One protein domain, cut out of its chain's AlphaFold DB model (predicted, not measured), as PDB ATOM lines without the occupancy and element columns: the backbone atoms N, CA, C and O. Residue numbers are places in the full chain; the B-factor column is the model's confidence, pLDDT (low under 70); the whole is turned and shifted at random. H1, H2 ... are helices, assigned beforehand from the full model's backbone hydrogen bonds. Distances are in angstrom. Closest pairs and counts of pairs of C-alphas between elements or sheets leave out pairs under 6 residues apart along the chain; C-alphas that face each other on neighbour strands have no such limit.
ATOM      1  N   ILE A 165       9.267 -79.594 -20.761       68.62
ATOM      2  CA  ILE A 165      10.354 -80.492 -20.325       68.62
ATOM      3  C   ILE A 165      10.715 -80.282 -18.858       68.62
ATOM      4  O   ILE A 165      11.018 -81.257 -18.177       68.62
ATOM      5  N   GLU A 166      10.653 -79.050 -18.355       66.88
ATOM      6  CA  GLU A 166      10.881 -78.783 -16.935       66.88
ATOM      7  C   GLU A 166       9.799 -79.446 -16.066       66.88
ATOM      8  O   GLU A 166      10.133 -80.210 -15.161       66.88
ATOM      9  N   GLU A 167       8.521 -79.272 -16.411       65.88
ATOM     10  CA  GLU A 167       7.378 -79.897 -15.725       65.88
ATOM     11  C   GLU A 167       7.411 -81.436 -15.805       65.88
ATOM     12  O   GLU A 167       7.147 -82.137 -14.821       65.88
ATOM     13  N   GLU A 168       7.763 -81.995 -16.969       65.69
ATOM     14  CA  GLU A 168       7.929 -83.438 -17.182       65.69
ATOM     15  C   GLU A 168       9.096 -83.986 -16.351       65.69
ATOM     16  O   GLU A 168       8.985 -85.047 -15.727       65.69
ATOM     17  N   TYR A 169      10.204 -83.248 -16.293       68.44
ATOM     18  CA  TYR A 169      11.368 -83.588 -15.484       68.44
ATOM     19  C   TYR A 169      11.059 -83.507 -13.980       68.44
ATOM     20  O   TYR A 169      11.473 -84.393 -13.226       68.44
ATOM     21  N   GLU A 170      10.288 -82.508 -13.541       67.31
ATOM     22  CA  GLU A 170       9.769 -82.379 -12.170       67.31
ATOM     23  C   GLU A 170       8.861 -83.538 -11.789       67.31
ATOM     24  O   GLU A 170       9.081 -84.201 -10.770       67.31
ATOM     25  N   SER A 171       7.894 -83.834 -12.649       66.56
ATOM     26  CA  SER A 171       6.950 -84.930 -12.462       66.56
ATOM     27  C   SER A 171       7.671 -86.278 -12.395       66.56
ATOM     28  O   SER A 171       7.383 -87.100 -11.519       66.56
ATOM     29  N   ALA A 172       8.663 -86.502 -13.263       65.69
ATOM     30  CA  ALA A 172       9.485 -87.707 -13.246       65.69
ATOM     31  C   ALA A 172      10.321 -87.821 -11.960       65.69
ATOM     32  O   ALA A 172      10.454 -88.919 -11.413       65.69
ATOM     33  N   TYR A 173      10.860 -86.714 -11.445       65.25
ATOM     34  CA  TYR A 173      11.599 -86.698 -10.180       65.25
ATOM     35  C   TYR A 173      10.701 -87.029  -8.987       65.25
ATOM     36  O   TYR A 173      11.031 -87.915  -8.193       65.25
ATOM     37  N   LEU A 174       9.548 -86.366  -8.885       62.97
ATOM     38  CA  LEU A 174       8.575 -86.612  -7.823       62.97
ATOM     39  C   LEU A 174       8.106 -88.069  -7.854       62.97
ATOM     40  O   LEU A 174       8.127 -88.742  -6.825       62.97
ATOM     41  N   LYS A 175       7.788 -88.607  -9.034       67.00
ATOM     42  CA  LYS A 175       7.353 -90.003  -9.186       67.00
ATOM     43  C   LYS A 175       8.425 -91.010  -8.755       67.00
ATOM     44  O   LYS A 175       8.096 -92.001  -8.114       67.00
ATOM     45  N   ASN A 176       9.696 -90.763  -9.078       60.41
ATOM     46  CA  ASN A 176      10.781 -91.706  -8.783       60.41
ATOM     47  C   ASN A 176      11.287 -91.651  -7.335       60.41
ATOM     48  O   ASN A 176      11.907 -92.611  -6.878       60.41
ATOM     49  N   PHE A 177      11.057 -90.550  -6.614       57.47
ATOM     50  CA  PHE A 177      11.674 -90.339  -5.298       57.47
ATOM     51  C   PHE A 177      10.692 -90.061  -4.151       57.47
ATOM     52  O   PHE A 177      11.136 -90.007  -3.009       57.47
ATOM     53  N   SER A 178       9.381 -89.955  -4.399       48.81
ATOM     54  CA  SER A 178       8.370 -89.700  -3.349       48.81
ATOM     55  C   SER A 178       7.841 -90.948  -2.614       48.81
ATOM     56  O   SER A 178       7.025 -90.820  -1.706       48.81
ATOM     57  N   GLY A 179       8.282 -92.161  -2.967       44.38
ATOM     58  CA  GLY A 179       7.764 -93.403  -2.376       44.38
ATOM     59  C   GLY A 179       8.258 -93.699  -0.946       44.38
ATOM     60  O   GLY A 179       9.455 -93.891  -0.729       44.38
ATOM     61  N   GLY A 180       7.324 -93.828   0.008       45.12
ATOM     62  CA  GLY A 180       7.557 -94.289   1.391       45.12
ATOM     63  C   GLY A 180       8.200 -93.257   2.334       45.12
ATOM     64  O   GLY A 180       8.653 -92.199   1.908       45.12
ATOM     65  N   CYS A 181       8.291 -93.570   3.637       44.00
ATOM     66  CA  CYS A 181       8.887 -92.670   4.647       44.00
ATOM     67  C   CYS A 181      10.367 -92.337   4.361       44.00
ATOM     68  O   CYS A 181      10.829 -91.239   4.650       44.00
ATOM     69  N   LEU A 182      11.105 -93.258   3.728       46.06
ATOM     70  CA  LEU A 182      12.477 -93.028   3.251       46.06
ATOM     71  C   LEU A 182      12.535 -92.148   1.987       46.06
ATOM     72  O   LEU A 182      13.555 -91.507   1.734       46.06
ATOM     73  N   GLY A 183      11.457 -92.105   1.198       43.97
ATOM     74  CA  GLY A 183      11.310 -91.223   0.041       43.97
ATOM     75  C   GLY A 183      11.252 -89.752   0.441       43.97
ATOM     76  O   GLY A 183      11.875 -88.927  -0.211       43.97
ATOM     77  N   PHE A 184      10.629 -89.428   1.578       49.91
ATOM     78  CA  PHE A 184      10.543 -88.057   2.098       49.91
ATOM     79  C   PHE A 184      11.929 -87.417   2.334       49.91
ATOM     80  O   PHE A 184      12.191 -86.304   1.881       49.91
ATOM     81  N   PHE A 185      12.864 -88.153   2.949       50.53
ATOM     82  CA  PHE A 185      14.237 -87.677   3.176       50.53
ATOM     83  C   PHE A 185      15.100 -87.709   1.904       50.53
ATOM     84  O   PHE A 185      15.876 -86.785   1.651       50.53
ATOM     85  N   LYS A 186      14.946 -88.747   1.064       54.47
ATOM     86  CA  LYS A 186      15.655 -88.849  -0.225       54.47
ATOM     87  C   LYS A 186      15.244 -87.746  -1.195       54.47
ATOM     88  O   LYS A 186      16.099 -87.263  -1.933       54.47
ATOM     89  N   LEU A 187      13.973 -87.346  -1.187       52.50
ATOM     90  CA  LEU A 187      13.452 -86.275  -2.025       52.50
ATOM     91  C   LEU A 187      14.135 -84.953  -1.673       52.50
ATOM     92  O   LEU A 187      14.703 -84.337  -2.563       52.50
ATOM     93  N   ALA A 188      14.191 -84.552  -0.401       49.97
ATOM     94  CA  ALA A 188      14.817 -83.286   0.002       49.97
ATOM     95  C   ALA A 188      16.299 -83.180  -0.427       49.97
ATOM     96  O   ALA A 188      16.717 -82.178  -1.016       49.97
ATOM     97  N   ILE A 189      17.072 -84.253  -0.217       52.44
ATOM     98  CA  ILE A 189      18.490 -84.321  -0.604       52.44
ATOM     99  C   ILE A 189      18.637 -84.331  -2.133       52.44
ATOM    100  O   ILE A 189      19.413 -83.556  -2.692       52.44
ATOM    101  N   LYS A 190      17.861 -85.163  -2.842       56.31
ATOM    102  CA  LYS A 190      17.936 -85.237  -4.307       56.31
ATOM    103  C   LYS A 190      17.431 -83.980  -5.003       56.31
ATOM    104  O   LYS A 190      17.963 -83.654  -6.056       56.31
ATOM    105  N   THR A 191      16.455 -83.276  -4.440       52.72
ATOM    106  CA  THR A 191      15.932 -82.019  -5.003       52.72
ATOM    107  C   THR A 191      16.961 -80.896  -4.856       52.72
ATOM    108  O   THR A 191      17.161 -80.131  -5.795       52.72
ATOM    109  N   SER A 192      17.713 -80.872  -3.746       48.69
ATOM    110  CA  SER A 192      18.830 -79.932  -3.561       48.69
ATOM    111  C   SER A 192      20.003 -80.200  -4.516       48.69
ATOM    112  O   SER A 192      20.552 -79.259  -5.082       48.69
ATOM    113  N   CYS A 193      20.369 -81.466  -4.761       51.56
ATOM    114  CA  CYS A 193      21.406 -81.798  -5.754       51.56
ATOM    115  C   CYS A 193      20.933 -81.588  -7.207       51.56
ATOM    116  O   CYS A 193      21.732 -81.242  -8.073       51.56
ATOM    117  N   ARG A 194      19.630 -81.760  -7.473       53.22
ATOM    118  CA  ARG A 194      18.994 -81.583  -8.790       53.22
ATOM    119  C   ARG A 194      19.064 -80.144  -9.294       53.22
ATOM    120  O   ARG A 194      19.333 -79.937 -10.471       53.22
ATOM    121  N   HIS A 195      18.841 -79.164  -8.418       47.75
ATOM    122  CA  HIS A 195      18.757 -77.753  -8.811       47.75
ATOM    123  C   HIS A 195      20.095 -77.164  -9.298       47.75
ATOM    124  O   HIS A 195      20.133 -76.044  -9.792       47.75
ATOM    125  N   LYS A 196      21.195 -77.919  -9.172       51.50
ATOM    126  CA  LYS A 196      22.522 -77.515  -9.647       51.50
ATOM    127  C   LYS A 196      22.995 -78.265 -10.891       51.50
ATOM    128  O   LYS A 196      23.853 -77.743 -11.584       51.50
ATOM    129  N   SER A 197      22.473 -79.460 -11.185       66.06
ATOM    130  CA  SER A 197      23.069 -80.325 -12.216       66.06
ATOM    131  C   SER A 197      22.456 -80.194 -13.610       66.06
ATOM    132  O   SER A 197      23.062 -80.686 -14.552       66.06
ATOM    133  N   ARG A 198      21.232 -79.653 -13.746       75.50
ATOM    134  CA  ARG A 198      20.503 -79.623 -15.037       75.50
ATOM    135  C   ARG A 198      19.921 -78.267 -15.446       75.50
ATOM    136  O   ARG A 198      19.113 -78.182 -16.365       75.50
ATOM    137  N   THR A 199      20.271 -77.213 -14.719       78.44
ATOM    138  CA  THR A 199      19.674 -75.881 -14.889       78.44
ATOM    139  C   THR A 199      20.074 -75.246 -16.218       78.44
ATOM    140  O   THR A 199      19.242 -74.635 -16.877       78.44
ATOM    141  N   GLU A 200      21.321 -75.439 -16.645       83.81
ATOM    142  CA  GLU A 200      21.845 -74.916 -17.909       83.81
ATOM    143  C   GLU A 200      21.118 -75.523 -19.120       83.81
ATOM    144  O   GLU A 200      20.683 -74.801 -20.016       83.81
ATOM    145  N   GLU A 201      20.912 -76.842 -19.111       86.56
ATOM    146  CA  GLU A 201      20.230 -77.588 -20.172       86.56
ATOM    147  C   GLU A 201      18.758 -77.189 -20.286       86.56
ATOM    148  O   GLU A 201      18.250 -76.965 -21.385       86.56
ATOM    149  N   LEU A 202      18.067 -77.090 -19.149       84.88
ATOM    150  CA  LEU A 202      16.656 -76.708 -19.110       84.88
ATOM    151  C   LEU A 202      16.464 -75.257 -19.562       84.88
ATOM    152  O   LEU A 202      15.597 -74.993 -20.398       84.88
ATOM    153  N   GLN A 203      17.312 -74.340 -19.086       83.19
ATOM    154  CA  GLN A 203      17.274 -72.935 -19.488       83.19
ATOM    155  C   GLN A 203      17.538 -72.775 -20.990       83.19
ATOM    156  O   GLN A 203      16.868 -71.985 -21.657       83.19
ATOM    157  N   PHE A 204      18.478 -73.540 -21.550       87.06
ATOM    158  CA  PHE A 204      18.744 -73.528 -22.986       87.06
ATOM    159  C   PHE A 204      17.521 -73.958 -23.807       87.06
ATOM    160  O   PHE A 204      17.129 -73.257 -24.743       87.06
ATOM    161  N   LEU A 205      16.874 -75.066 -23.435       87.06
ATOM    162  CA  LEU A 205      15.674 -75.551 -24.127       87.06
ATOM    163  C   LEU A 205      14.513 -74.546 -24.044       87.06
ATOM    164  O   LEU A 205      13.796 -74.344 -25.026       87.06
ATOM    165  N   GLN A 206      14.363 -73.855 -22.912       81.88
ATOM    166  CA  GLN A 206      13.391 -72.768 -22.768       81.88
ATOM    167  C   GLN A 206      13.715 -71.570 -23.663       81.88
ATOM    168  O   GLN A 206      12.816 -71.030 -24.310       81.88
ATOM    169  N   ASN A 207      14.986 -71.172 -23.748       82.12
ATOM    170  CA  ASN A 207      15.419 -70.073 -24.612       82.12
ATOM    171  C   ASN A 207      15.159 -70.388 -26.094       82.12
ATOM    172  O   ASN A 207      14.713 -69.516 -26.843       82.12
ATOM    173  N   VAL A 208      15.377 -71.641 -26.508       84.38
ATOM    174  CA  VAL A 208      15.051 -72.127 -27.859       84.38
ATOM    175  C   VAL A 208      13.554 -72.001 -28.143       84.38
ATOM    176  O   VAL A 208      13.171 -71.495 -29.200       84.38
ATOM    177  N   ASP A 209      12.695 -72.399 -27.207       80.75
ATOM    178  CA  ASP A 209      11.252 -72.225 -27.375       80.75
ATOM    179  C   ASP A 209      10.821 -70.762 -27.403       80.75
ATOM    180  O   ASP A 209       9.986 -70.394 -28.232       80.75
ATOM    181  N   GLY A 210      11.413 -69.922 -26.551       79.44
ATOM    182  CA  GLY A 210      11.176 -68.481 -26.557       79.44
ATOM    183  C   GLY A 210      11.508 -67.861 -27.915       79.44
ATOM    184  O   GLY A 210      10.703 -67.105 -28.463       79.44
ATOM    185  N   TYR A 211      12.642 -68.243 -28.507       82.50
ATOM    186  CA  TYR A 211      13.011 -67.825 -29.859       82.50
ATOM    187  C   TYR A 211      11.990 -68.301 -30.903       82.50
ATOM    188  O   TYR A 211      11.533 -67.512 -31.730       82.50
ATOM    189  N   LEU A 212      11.586 -69.572 -30.866       81.44
ATOM    190  CA  LEU A 212      10.645 -70.118 -31.847       81.44
ATOM    191  C   LEU A 212       9.248 -69.495 -31.749       81.44
ATOM    192  O   LEU A 212       8.598 -69.314 -32.780       81.44
ATOM    193  N   GLU A 213       8.801 -69.121 -30.550       80.25
ATOM    194  CA  GLU A 213       7.539 -68.395 -30.374       80.25
ATOM    195  C   GLU A 213       7.634 -66.968 -30.939       80.25
ATOM    196  O   GLU A 213       6.708 -66.507 -31.605       80.25
ATOM    197  N   GLN A 214       8.779 -66.290 -30.790       77.25
ATOM    198  CA  GLN A 214       9.022 -64.985 -31.432       77.25
ATOM    199  C   GLN A 214       9.076 -65.073 -32.970       77.25
ATOM    200  O   GLN A 214       8.768 -64.098 -33.663       77.25
ATOM    201  N   GLN A 215       9.449 -66.235 -33.516       75.19
ATOM    202  CA  GLN A 215       9.463 -66.514 -34.958       75.19
ATOM    203  C   GLN A 215       8.145 -67.101 -35.487       75.19
ATOM    204  O   GLN A 215       8.058 -67.489 -36.660       75.19
ATOM    205  N   ARG A 216       7.096 -67.160 -34.658       73.25
ATOM    206  CA  ARG A 216       5.796 -67.710 -35.046       73.25
ATOM    207  C   ARG A 216       5.204 -66.934 -36.227       73.25
ATOM    208  O   ARG A 216       5.084 -65.714 -36.199       73.25
ATOM    209  N   GLY A 217       4.868 -67.658 -37.296       68.19
ATOM    210  CA  GLY A 217       4.378 -67.085 -38.558       68.19
ATOM    211  C   GLY A 217       5.469 -66.603 -39.525       68.19
ATOM    212  O   GLY A 217       5.146 -66.304 -40.671       68.19
ATOM    213  N   LYS A 218       6.744 -66.567 -39.107       75.94
ATOM    214  CA  LYS A 218       7.903 -66.229 -39.960       75.94
ATOM    215  C   LYS A 218       8.718 -67.459 -40.355       75.94
ATOM    216  O   LYS A 218       9.248 -67.516 -41.459       75.94
ATOM    217  N   MET A 219       8.818 -68.438 -39.458       76.31
ATOM    218  CA  MET A 219       9.518 -69.700 -39.696       76.31
ATOM    219  C   MET A 219       8.534 -70.798 -40.112       76.31
ATOM    220  O   MET A 219       7.453 -70.936 -39.534       76.31
ATOM    221  N   HIS A 220       8.919 -71.603 -41.104       73.62
ATOM    222  CA  HIS A 220       8.121 -72.747 -41.528       73.62
ATOM    223  C   HIS A 220       8.073 -73.811 -40.417       73.62
ATOM    224  O   HIS A 220       9.059 -74.070 -39.727       73.62
ATOM    225  N   MET A 221       6.922 -74.468 -40.248       67.00
ATOM    226  CA  MET A 221       6.685 -75.391 -39.128       67.00
ATOM    227  C   MET A 221       7.676 -76.566 -39.094       67.00
ATOM    228  O   MET A 221       8.061 -77.022 -38.019       67.00
ATOM    229  N   LYS A 222       8.106 -77.047 -40.270       69.12
ATOM    230  CA  LYS A 222       9.114 -78.116 -40.377       69.12
ATOM    231  C   LYS A 222      10.481 -77.674 -39.853       69.12
ATOM    232  O   LYS A 222      11.121 -78.444 -39.146       69.12
ATOM    233  N   ASP A 223      10.875 -76.437 -40.125       71.88
ATOM    234  CA  ASP A 223      12.175 -75.905 -39.710       71.88
ATOM    235  C   ASP A 223      12.173 -75.649 -38.206       71.88
ATOM    236  O   ASP A 223      13.097 -76.056 -37.513       71.88
ATOM    237  N   ALA A 224      11.076 -75.104 -37.672       72.50
ATOM    238  CA  ALA A 224      10.887 -74.954 -36.230       72.50
ATOM    239  C   ALA A 224      10.926 -76.306 -35.497       72.50
ATOM    240  O   ALA A 224      11.384 -76.393 -34.361       72.50
ATOM    241  N   LYS A 225      10.442 -77.377 -36.134       72.31
ATOM    242  CA  LYS A 225      10.515 -78.732 -35.583       72.31
ATOM    243  C   LYS A 225      11.949 -79.261 -35.582       72.31
ATOM    244  O   LYS A 225      12.393 -79.759 -34.550       72.31
ATOM    245  N   LEU A 226      12.647 -79.159 -36.711       78.94
ATOM    246  CA  LEU A 226      14.045 -79.576 -36.825       78.94
ATOM    247  C   LEU A 226      14.918 -78.815 -35.819       78.94
ATOM    248  O   LEU A 226      15.722 -79.418 -35.124       78.94
ATOM    249  N   PHE A 227      14.659 -77.521 -35.648       82.25
ATOM    250  CA  PHE A 227      15.349 -76.669 -34.685       82.25
ATOM    251  C   PHE A 227      15.219 -77.179 -33.241       82.25
ATOM    252  O   PHE A 227      16.209 -77.269 -32.518       82.25
ATOM    253  N   ARG A 228      14.010 -77.579 -32.821       84.25
ATOM    254  CA  ARG A 228      13.790 -78.171 -31.489       84.25
ATOM    255  C   ARG A 228      14.448 -79.534 -31.335       84.25
ATOM    256  O   ARG A 228      14.951 -79.851 -30.264       84.25
ATOM    257  N   LEU A 229      14.432 -80.338 -32.394       83.62
ATOM    258  CA  LEU A 229      15.072 -81.651 -32.406       83.62
ATOM    259  C   LEU A 229      16.580 -81.542 -32.243       83.62
ATOM    260  O   LEU A 229      17.141 -82.229 -31.396       83.62
ATOM    261  N   SER A 230      17.212 -80.639 -32.983       85.62
ATOM    262  CA  SER A 230      18.642 -80.388 -32.856       85.62
ATOM    263  C   SER A 230      19.012 -79.851 -31.473       85.62
ATOM    264  O   SER A 230      19.986 -80.319 -30.888       85.62
ATOM    265  N   ALA A 231      18.207 -78.949 -30.899       88.00
ATOM    266  CA  ALA A 231      18.414 -78.463 -29.533       88.00
ATOM    267  C   ALA A 231      18.343 -79.595 -28.494       88.00
ATOM    268  O   ALA A 231      19.189 -79.686 -27.606       88.00
ATOM    269  N   LEU A 232      17.355 -80.487 -28.624       88.00
ATOM    270  CA  LEU A 232      17.234 -81.664 -27.765       88.00
ATOM    271  C   LEU A 232      18.398 -82.630 -27.945       88.00
ATOM    272  O   LEU A 232      18.889 -83.161 -26.952       88.00
ATOM    273  N   ASN A 233      18.848 -82.840 -29.180       86.31
ATOM    274  CA  ASN A 233      19.951 -83.748 -29.456       86.31
ATOM    275  C   ASN A 233      21.276 -83.226 -28.880       86.31
ATOM    276  O   ASN A 233      22.015 -83.993 -28.274       86.31
ATOM    277  N   LEU A 234      21.521 -81.914 -28.960       86.56
ATOM    278  CA  LEU A 234      22.679 -81.270 -28.330       86.56
ATOM    279  C   LEU A 234      22.675 -81.452 -26.802       86.56
ATOM    280  O   LEU A 234      23.692 -81.797 -26.204       86.56
ATOM    281  N   VAL A 235      21.517 -81.274 -26.158       88.25
ATOM    282  CA  VAL A 235      21.379 -81.509 -24.712       88.25
ATOM    283  C   VAL A 235      21.546 -82.987 -24.362       88.25
ATOM    284  O   VAL A 235      22.202 -83.306 -23.368       88.25
ATOM    285  N   ARG A 236      20.984 -83.900 -25.168       88.25
ATOM    286  CA  ARG A 236      21.189 -85.347 -25.008       88.25
ATOM    287  C   ARG A 236      22.679 -85.670 -24.989       88.25
ATOM    288  O   ARG A 236      23.112 -86.382 -24.088       88.25
ATOM    289  N   TRP A 237      23.416 -85.111 -25.948       85.31
ATOM    290  CA  TRP A 237      24.840 -85.349 -26.147       85.31
ATOM    291  C   TRP A 237      25.654 -84.989 -24.912       85.31
ATOM    292  O   TRP A 237      26.297 -85.853 -24.324       85.31
ATOM    293  N   LYS A 238      25.543 -83.739 -24.440       85.38
ATOM    294  CA  LYS A 238      26.233 -83.303 -23.220       85.38
ATOM    295  C   LYS A 238      25.921 -84.225 -22.053       85.38
ATOM    296  O   LYS A 238      26.835 -84.714 -21.398       85.38
ATOM    297  N   ILE A 239      24.639 -84.513 -21.822       83.69
ATOM    298  CA  ILE A 239      24.258 -85.383 -20.712       83.69
ATOM    299  C   ILE A 239      24.873 -86.771 -20.882       83.69
ATOM    300  O   ILE A 239      25.301 -87.343 -19.893       83.69
ATOM    301  N   GLU A 240      24.927 -87.326 -22.088       82.19
ATOM    302  CA  GLU A 240      25.488 -88.650 -22.355       82.19
ATOM    303  C   GLU A 240      26.990 -88.754 -22.042       82.19
ATOM    304  O   GLU A 240      27.414 -89.793 -21.531       82.19
ATOM    305  N   THR A 241      27.751 -87.676 -22.262       77.31
ATOM    306  CA  THR A 241      29.195 -87.602 -21.949       77.31
ATOM    307  C   THR A 241      29.502 -87.570 -20.446       77.31
ATOM    308  O   THR A 241      30.621 -87.855 -20.021       77.31
ATOM    309  N   GLU A 242      28.513 -87.273 -19.600       78.12
ATOM    310  CA  GLU A 242      28.709 -87.204 -18.155       78.12
ATOM    311  C   GLU A 242      28.681 -88.572 -17.463       78.12
ATOM    312  O   GLU A 242      27.978 -89.514 -17.849       78.12
ATOM    313  N   TRP A 243      29.356 -88.659 -16.314       66.00
ATOM    314  CA  TRP A 243      29.314 -89.861 -15.486       66.00
ATOM    315  C   TRP A 243      27.884 -90.128 -14.979       66.00
ATOM    316  O   TRP A 243      27.273 -89.298 -14.309       66.00
ATOM    317  N   PHE A 244      27.333 -91.302 -15.312       70.12
ATOM    318  CA  PHE A 244      25.923 -91.690 -15.097       70.12
ATOM    319  C   PHE A 244      24.880 -90.884 -15.892       70.12
ATOM    320  O   PHE A 244      23.675 -91.037 -15.665       70.12
ATOM    321  N   GLY A 245      25.316 -90.098 -16.868       73.06
ATOM    322  CA  GLY A 245      24.495 -89.268 -17.735       73.06
ATOM    323  C   GLY A 245      23.313 -89.972 -18.399       73.06
ATOM    324  O   GLY A 245      22.159 -89.554 -18.242       73.06
ATOM    325  N   ARG A 246      23.584 -91.125 -19.027       75.31
ATOM    326  CA  ARG A 246      22.579 -92.004 -19.666       75.31
ATOM    327  C   ARG A 246      21.460 -92.460 -18.721       75.31
ATOM    328  O   ARG A 246      20.337 -92.730 -19.148       75.31
ATOM    329  N   ASN A 247      21.750 -92.534 -17.420       70.00
ATOM    330  CA  ASN A 247      20.782 -92.922 -16.394       70.00
ATOM    331  C   ASN A 247      19.976 -91.741 -15.846       70.00
ATOM    332  O   ASN A 247      19.014 -91.963 -15.100       70.00
ATOM    333  N   SER A 248      20.336 -90.507 -16.204       78.81
ATOM    334  CA  SER A 248      19.616 -89.321 -15.761       78.81
ATOM    335  C   SER A 248      18.192 -89.290 -16.324       78.81
ATOM    336  O   SER A 248      17.908 -89.755 -17.429       78.81
ATOM    337  N   LEU A 249      17.266 -88.737 -15.539       76.50
ATOM    338  CA  LEU A 249      15.863 -88.650 -15.943       76.50
ATOM    339  C   LEU A 249      15.672 -87.716 -17.143       76.50
ATOM    340  O   LEU A 249      14.857 -88.023 -18.005       76.50
ATOM    341  N   LEU A 250      16.454 -86.633 -17.236       82.00
ATOM    342  CA  LEU A 250      16.386 -85.712 -18.370       82.00
ATOM    343  C   LEU A 250      16.842 -86.395 -19.666       82.00
ATOM    344  O   LEU A 250      16.142 -86.298 -20.666       82.00
ATOM    345  N   HIS A 251      17.930 -87.175 -19.628       85.19
ATOM    346  CA  HIS A 251      18.371 -87.969 -20.780       85.19
ATOM    347  C   HIS A 251      17.274 -88.919 -21.274       85.19
ATOM    348  O   HIS A 251      16.948 -88.926 -22.455       85.19
ATOM    349  N   LYS A 252      16.643 -89.676 -20.366       80.12
ATOM    350  CA  LYS A 252      15.566 -90.619 -20.722       80.12
ATOM    351  C   LYS A 252      14.349 -89.925 -21.338       80.12
ATOM    352  O   LYS A 252      13.768 -90.451 -22.281       80.12
ATOM    353  N   ILE A 253      13.978 -88.753 -20.820       81.25
ATOM    354  CA  ILE A 253      12.890 -87.936 -21.378       81.25
ATOM    355  C   ILE A 253      13.249 -87.471 -22.794       81.25
ATOM    356  O   ILE A 253      12.435 -87.599 -23.706       81.25
ATOM    357  N   ILE A 254      14.470 -86.966 -22.988       84.94
ATOM    358  CA  ILE A 254      14.939 -86.470 -24.286       84.94
ATOM    359  C   ILE A 254      15.002 -87.600 -25.318       84.94
ATOM    360  O   ILE A 254      14.443 -87.445 -26.401       84.94
ATOM    361  N   VAL A 255      15.597 -88.746 -24.973       83.38
ATOM    362  CA  VAL A 255      15.656 -89.928 -25.849       83.38
ATOM    363  C   VAL A 255      14.254 -90.354 -26.277       83.38
ATOM    364  O   VAL A 255      14.002 -90.478 -27.472       83.38
ATOM    365  N   GLY A 256      13.308 -90.456 -25.337       79.00
ATOM    366  CA  GLY A 256      11.927 -90.812 -25.671       79.00
ATOM    367  C   GLY A 256      11.259 -89.824 -26.638       79.00
ATOM    368  O   GLY A 256      10.488 -90.237 -27.504       79.00
ATOM    369  N   LYS A 257      11.568 -88.523 -26.546       77.38
ATOM    370  CA  LYS A 257      11.054 -87.509 -27.487       77.38
ATOM    371  C   LYS A 257      11.706 -87.602 -28.871       77.38
ATOM    372  O   LYS A 257      11.003 -87.430 -29.868       77.38
ATOM    373  N   LEU A 258      13.010 -87.876 -28.946       79.00
ATOM    374  CA  LEU A 258      13.729 -88.075 -30.213       79.00
ATOM    375  C   LEU A 258      13.229 -89.336 -30.938       79.00
ATOM    376  O   LEU A 258      12.866 -89.267 -32.115       79.00
ATOM    377  N   GLU A 259      13.091 -90.448 -30.212       76.62
ATOM    378  CA  GLU A 259      12.550 -91.710 -30.733       76.62
ATOM    379  C   GLU A 259      11.106 -91.546 -31.227       76.62
ATOM    380  O   GLU A 259      10.771 -91.970 -32.335       76.62
ATOM    381  N   ALA A 260      10.252 -90.856 -30.461       66.81
ATOM    382  CA  ALA A 260       8.876 -90.557 -30.870       66.81
ATOM    383  C   ALA A 260       8.798 -89.666 -32.124       66.81
ATOM    384  O   ALA A 260       7.798 -89.693 -32.847       66.81
ATOM    385  N   ALA A 261       9.842 -88.881 -32.401       65.56
ATOM    386  CA  ALA A 261       9.959 -88.087 -33.618       65.56
ATOM    387  C   ALA A 261      10.492 -88.884 -34.822       65.56
ATOM    388  O   ALA A 261      10.564 -88.322 -35.918       65.56
ATOM    389  N   GLY A 262      10.822 -90.168 -34.635       65.00
ATOM    390  CA  GLY A 262      11.394 -91.042 -35.658       65.00
ATOM    391  C   GLY A 262      12.886 -90.817 -35.894       65.00
ATOM    392  O   GLY A 262      13.415 -91.305 -36.892       65.00
ATOM    393  N   LEU A 263      13.558 -90.076 -35.010       67.00
ATOM    394  CA  LEU A 263      14.994 -89.864 -35.090       67.00
ATOM    395  C   LEU A 263      15.718 -90.922 -34.276       67.00
ATOM    396  O   LEU A 263      15.383 -91.182 -33.120       67.00
ATOM    397  N   LYS A 264      16.727 -91.524 -34.902       62.56
ATOM    398  CA  LYS A 264      17.684 -92.334 -34.164       62.56
ATOM    399  C   LYS A 264      18.554 -91.385 -33.336       62.56
ATOM    400  O   LYS A 264      18.927 -90.336 -33.860       62.56
ATOM    401  N   PRO A 265      18.867 -91.726 -32.078       55.88
ATOM    402  CA  PRO A 265      19.741 -90.911 -31.241       55.88
ATOM    403  C   PRO A 265      21.074 -90.567 -31.938       55.88
ATOM    404  O   PRO A 265      21.533 -89.441 -31.846       55.88
ATOM    405  N   ASP A 266      21.643 -91.461 -32.739       61.19
ATOM    406  CA  ASP A 266      23.017 -91.320 -33.258       61.19
ATOM    407  C   ASP A 266      23.152 -90.493 -34.561       61.19
ATOM    408  O   ASP A 266      24.008 -90.780 -35.393       61.19
ATOM    409  N   ASP A 267      22.270 -89.517 -34.809       64.31
ATOM    410  CA  ASP A 267      22.370 -88.646 -35.994       64.31
ATOM    411  C   ASP A 267      23.086 -87.320 -35.670       64.31
ATOM    412  O   ASP A 267      22.469 -86.300 -35.333       64.31
ATOM    413  N   ASP A 268      24.414 -87.362 -35.768       61.91
ATOM    414  CA  ASP A 268      25.340 -86.283 -35.385       61.91
ATOM    415  C   ASP A 268      25.295 -85.091 -36.353       61.91
ATOM    416  O   ASP A 268      25.591 -83.950 -35.980       61.91
ATOM    417  N   THR A 269      24.854 -85.329 -37.594       63.22
ATOM    418  CA  THR A 269      24.828 -84.322 -38.668       63.22
ATOM    419  C   THR A 269      23.840 -83.183 -38.393       63.22
ATOM    420  O   THR A 269      23.987 -82.073 -38.912       63.22
ATOM    421  N   MET A 270      22.855 -83.417 -37.521       69.19
ATOM    422  CA  MET A 270      21.867 -82.413 -37.121       69.19
ATOM    423  C   MET A 270      22.384 -81.393 -36.098       69.19
ATOM    424  O   MET A 270      21.761 -80.333 -35.960       69.19
ATOM    425  N   ILE A 271      23.466 -81.690 -35.368       75.06
ATOM    426  CA  ILE A 271      23.985 -80.816 -34.301       75.06
ATOM    427  C   ILE A 271      24.890 -79.725 -34.890       75.06
ATOM    428  O   ILE A 271      24.717 -78.549 -34.568       75.06
ATOM    429  N   GLU A 272      25.777 -80.077 -35.823       76.38
ATOM    430  CA  GLU A 272      26.698 -79.127 -36.465       76.38
ATOM    431  C   GLU A 272      25.948 -78.008 -37.209       76.38
ATOM    432  O   GLU A 272      26.176 -76.813 -36.983       76.38
ATOM    433  N   GLY A 273      24.977 -78.385 -38.050       77.12
ATOM    434  CA  GLY A 273      24.146 -77.425 -38.780       77.12
ATOM    435  C   GLY A 273      23.343 -76.514 -37.847       77.12
ATOM    436  O   GLY A 273      23.144 -75.335 -38.139       77.12
ATOM    437  N   PHE A 274      22.932 -77.029 -36.691       85.31
ATOM    438  CA  PHE A 274      22.183 -76.275 -35.695       85.31
ATOM    439  C   PHE A 274      23.038 -75.243 -34.955       85.31
ATOM    440  O   PHE A 274      22.617 -74.089 -34.851       85.31
ATOM    441  N   LEU A 275      24.250 -75.601 -34.517       84.62
ATOM    442  CA  LEU A 275      25.171 -74.662 -33.859       84.62
ATOM    443  C   LEU A 275      25.513 -73.475 -34.769       84.62
ATOM    444  O   LEU A 275      25.525 -72.322 -34.324       84.62
ATOM    445  N   LYS A 276      25.698 -73.734 -36.069       80.81
ATOM    446  CA  LYS A 276      25.902 -72.682 -37.070       80.81
ATOM    447  C   LYS A 276      24.701 -71.735 -37.161       80.81
ATOM    448  O   LYS A 276      24.885 -70.518 -37.130       80.81
ATOM    449  N   ILE A 277      23.479 -72.271 -37.208       81.38
ATOM    450  CA  ILE A 277      22.256 -71.454 -37.242       81.38
ATOM    451  C   ILE A 277      22.113 -70.641 -35.948       81.38
ATOM    452  O   ILE A 277      21.771 -69.461 -36.011       81.38
ATOM    453  N   CYS A 278      22.402 -71.222 -34.782       82.88
ATOM    454  CA  CYS A 278      22.374 -70.494 -33.512       82.88
ATOM    455  C   CYS A 278      23.325 -69.291 -33.527       82.88
ATOM    456  O   CYS A 278      22.919 -68.190 -33.150       82.88
ATOM    457  N   LYS A 279      24.544 -69.467 -34.051       81.94
ATOM    458  CA  LYS A 279      25.522 -68.384 -34.221       81.94
ATOM    459  C   LYS A 279      25.026 -67.299 -35.181       81.94
ATOM    460  O   LYS A 279      25.096 -66.116 -34.855       81.94
ATOM    461  N   GLU A 280      24.479 -67.684 -36.334       82.19
ATOM    462  CA  GLU A 280      23.928 -66.748 -37.330       82.19
ATOM    463  C   GLU A 280      22.708 -65.969 -36.814       82.19
ATOM    464  O   GLU A 280      22.466 -64.836 -37.233       82.19
ATOM    465  N   LYS A 281      21.924 -66.568 -35.913       75.94
ATOM    466  CA  LYS A 281      20.696 -65.983 -35.350       75.94
ATOM    467  C   LYS A 281      20.886 -65.353 -33.971       75.94
ATOM    468  O   LYS A 281      19.894 -64.948 -33.371       75.94
ATOM    469  N   ALA A 282      22.127 -65.246 -33.491       77.88
ATOM    470  CA  ALA A 282      22.467 -64.724 -32.164       77.88
ATOM    471  C   ALA A 282      21.707 -65.421 -31.015       77.88
ATOM    472  O   ALA A 282      21.348 -64.799 -30.014       77.88
ATOM    473  N   ILE A 283      21.456 -66.723 -31.158       78.06
ATOM    474  CA  ILE A 283      20.871 -67.557 -30.108       78.06
ATOM    475  C   ILE A 283      22.025 -68.058 -29.251       78.06
ATOM    476  O   ILE A 283      22.892 -68.785 -29.733       78.06
ATOM    477  N   HIS A 284      22.042 -67.656 -27.982       81.06
ATOM    478  CA  HIS A 284      23.085 -68.075 -27.058       81.06
ATOM    479  C   HIS A 284      22.963 -69.575 -26.759       81.06
ATOM    480  O   HIS A 284      21.962 -70.027 -26.197       81.06
ATOM    481  N   VAL A 285      23.994 -70.327 -27.142       84.31
ATOM    482  CA  VAL A 285      24.199 -71.717 -26.732       84.31
ATOM    483  C   VAL A 285      25.194 -71.691 -25.572       84.31
ATOM    484  O   VAL A 285      26.266 -71.113 -25.741       84.31
ATOM    485  N   PRO A 286      24.859 -72.268 -24.409       84.00
ATOM    486  CA  PRO A 286      25.783 -72.354 -23.287       84.00
ATOM    487  C   PRO A 286      27.111 -73.029 -23.653       84.00
ATOM    488  O   PRO A 286      27.115 -74.076 -24.304       84.00
ATOM    489  N   ASP A 287      28.223 -72.462 -23.183       79.38
ATOM    490  CA  ASP A 287      29.575 -72.930 -23.516       79.38
ATOM    491  C   ASP A 287      29.785 -74.408 -23.156       79.38
ATOM    492  O   ASP A 287      30.421 -75.136 -23.911       79.38
ATOM    493  N   GLY A 288      29.178 -74.882 -22.059       76.62
ATOM    494  CA  GLY A 288      29.260 -76.278 -21.632       76.62
ATOM    495  C   GLY A 288      28.577 -77.268 -22.584       76.62
ATOM    496  O   GLY A 288      28.964 -78.431 -22.628       76.62
ATOM    497  N   LEU A 289      27.573 -76.837 -23.359       80.31
ATOM    498  CA  LEU A 289      26.958 -77.658 -24.415       80.31
ATOM    499  C   LEU A 289      27.831 -77.694 -25.673       80.31
ATOM    500  O   LEU A 289      27.953 -78.744 -26.300       80.31
ATOM    501  N   VAL A 290      28.450 -76.562 -26.019       80.25
ATOM    502  CA  VAL A 290      29.324 -76.436 -27.194       80.25
ATOM    503  C   VAL A 290      30.620 -77.221 -26.993       80.25
ATOM    504  O   VAL A 290      30.969 -78.044 -27.835       80.25
ATOM    505  N   SER A 291      31.285 -77.048 -25.849       74.44
ATOM    506  CA  SER A 291      32.571 -77.692 -25.562       74.44
ATOM    507  C   SER A 291      32.479 -79.217 -25.521       74.44
ATOM    508  O   SER A 291      33.400 -79.895 -25.956       74.44
ATOM    509  N   CYS A 292      31.376 -79.776 -25.009       71.19
ATOM    510  CA  CYS A 292      31.180 -81.228 -24.983       71.19
ATOM    511  C   CYS A 292      31.054 -81.816 -26.394       71.19
ATOM    512  O   CYS A 292      31.575 -82.894 -26.645       71.19
ATOM    513  N   TYR A 293      30.404 -81.103 -27.315       74.00
ATOM    514  CA  TYR A 293      30.287 -81.543 -28.704       74.00
ATOM    515  C   TYR A 293      31.610 -81.390 -29.474       74.00
ATOM    516  O   TYR A 293      32.031 -82.307 -30.172       74.00
ATOM    517  N   GLU A 294      32.293 -80.251 -29.325       75.38
ATOM    518  CA  GLU A 294      33.553 -79.981 -30.031       75.38
ATOM    519  C   GLU A 294      34.700 -80.900 -29.574       75.38
ATOM    520  O   GLU A 294      35.493 -81.334 -30.408       75.38
ATOM    521  N   ASN A 295      34.772 -81.252 -28.285       65.00
ATOM    522  CA  ASN A 295      35.817 -82.141 -27.763       65.00
ATOM    523  C   ASN A 295      35.665 -83.592 -28.259       65.00
ATOM    524  O   ASN A 295      36.663 -84.213 -28.619       65.00
ATOM    525  N   ASP A 296      34.436 -84.109 -28.363       61.44
ATOM    526  CA  ASP A 296      34.192 -85.464 -28.881       61.44
ATOM    527  C   ASP A 296      34.541 -85.591 -30.380       61.44
ATOM    528  O   ASP A 296      34.991 -86.646 -30.826       61.44
ATOM    529  N   LEU A 297      34.399 -84.515 -31.169       58.53
ATOM    530  CA  LEU A 297      34.823 -84.485 -32.580       58.53
ATOM    531  C   LEU A 297      36.353 -84.521 -32.743       58.53
ATOM    532  O   LEU A 297      36.868 -85.059 -33.731       58.53
ATOM    533  N   VAL A 298      37.085 -83.946 -31.785       55.38
ATOM    534  CA  VAL A 298      38.556 -83.964 -31.763       55.38
ATOM    535  C   VAL A 298      39.071 -85.353 -31.377       55.38
ATOM    536  O   VAL A 298      39.998 -85.841 -32.022       55.38
ATOM    537  N   ASP A 299      38.429 -86.029 -30.420       51.00
ATOM    538  CA  ASP A 299      38.785 -87.398 -30.011       51.00
ATOM    539  C   ASP A 299      38.354 -88.477 -31.031       51.00
ATOM    540  O   ASP A 299      38.956 -89.552 -31.093       51.00
ATOM    541  N   ALA A 300      37.353 -88.198 -31.875       47.38
ATOM    542  CA  ALA A 300      36.932 -89.070 -32.979       47.38
ATOM    543  C   ALA A 300      37.768 -88.903 -34.266       47.38
ATOM    544  O   ALA A 300      37.624 -89.694 -35.205       47.38
ATOM    545  N   SER A 301      38.647 -87.897 -34.335       37.88
ATOM    546  CA  SER A 301      39.593 -87.779 -35.446       37.88
ATOM    547  C   SER A 301      40.637 -88.891 -35.335       37.88
ATOM    548  O   SER A 301      41.271 -89.017 -34.285       37.88
TER     549      SER A 301
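This is residues 165 to 301 of the 306 residues of an uncharacterized protein of Legionella lansingensis (UniProt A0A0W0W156). One long helix, H4, lies in the middle; H3 runs back beside it, H5 packs on it at a slant, and H6 and H7 cross it. The hairpin of H1 and H2 reaches away at one end of the longest axis. The printed part has 137 residues with seven named helices, H1 to H7 in chain order, and no named strand: all helix, compact, radius of gyration of the C-alphas 16.2 A, spans 51 by 41 by 27 A.

Find C-alpha 165 at (10.354, -80.492, -20.325), where H1, residues 165 to 177, begins. Next come H2, 181 to 197, 25.3 A with a kink of 30 degrees near residue 189, and H3, 199 to 214, 22.5 A. H4, 221 to 241, runs 30.8 A. Then follow H5, 249 to 260, H6, 269 to 280, and H7, 287 to 299, ending at (38.785, -87.398, -30.011).

Start at H4, the hub. In a hairpin, H3 touches it at 7 degrees, a shallow tilt, opposite ways; C-alphas 201 and 235 are closest, 6.1 A. H5, also in a hairpin with H4, touches it at a steep 39 degrees, closest C-alphas 236 and 251, 5.7 A. Residues 270 to 274 of H6 touch H4, closest C-alphas 230 and 271, 5.6 A. Residues 288 to 293 of H7 touch it, closest C-alphas 238 and 292, 5.6 A. H6 and H7 each stand at 72 degrees to H4, only just about perpendicular. Residues 249 to 253 of H5 touch H1, closest C-alphas 169 and 250, 6.2 A. H2 touches H1, closest C-alphas 177 and 183, 5.4 A. Every O i to N i+4 pair is within hydrogen-bond range in H1, H3, H4 and H5, against 9 of 13 in H2, 6 of 8 in H6 and 6 of 9 in H7.

The farthest C-alphas, 181 and 218, are 51.9 A apart. The printed part has no cut and no long link. Mean pLDDT of the printed part is 71.4; look for values under 70 at residues 165 to 197, 260 to 270 and 295 to 301, among others.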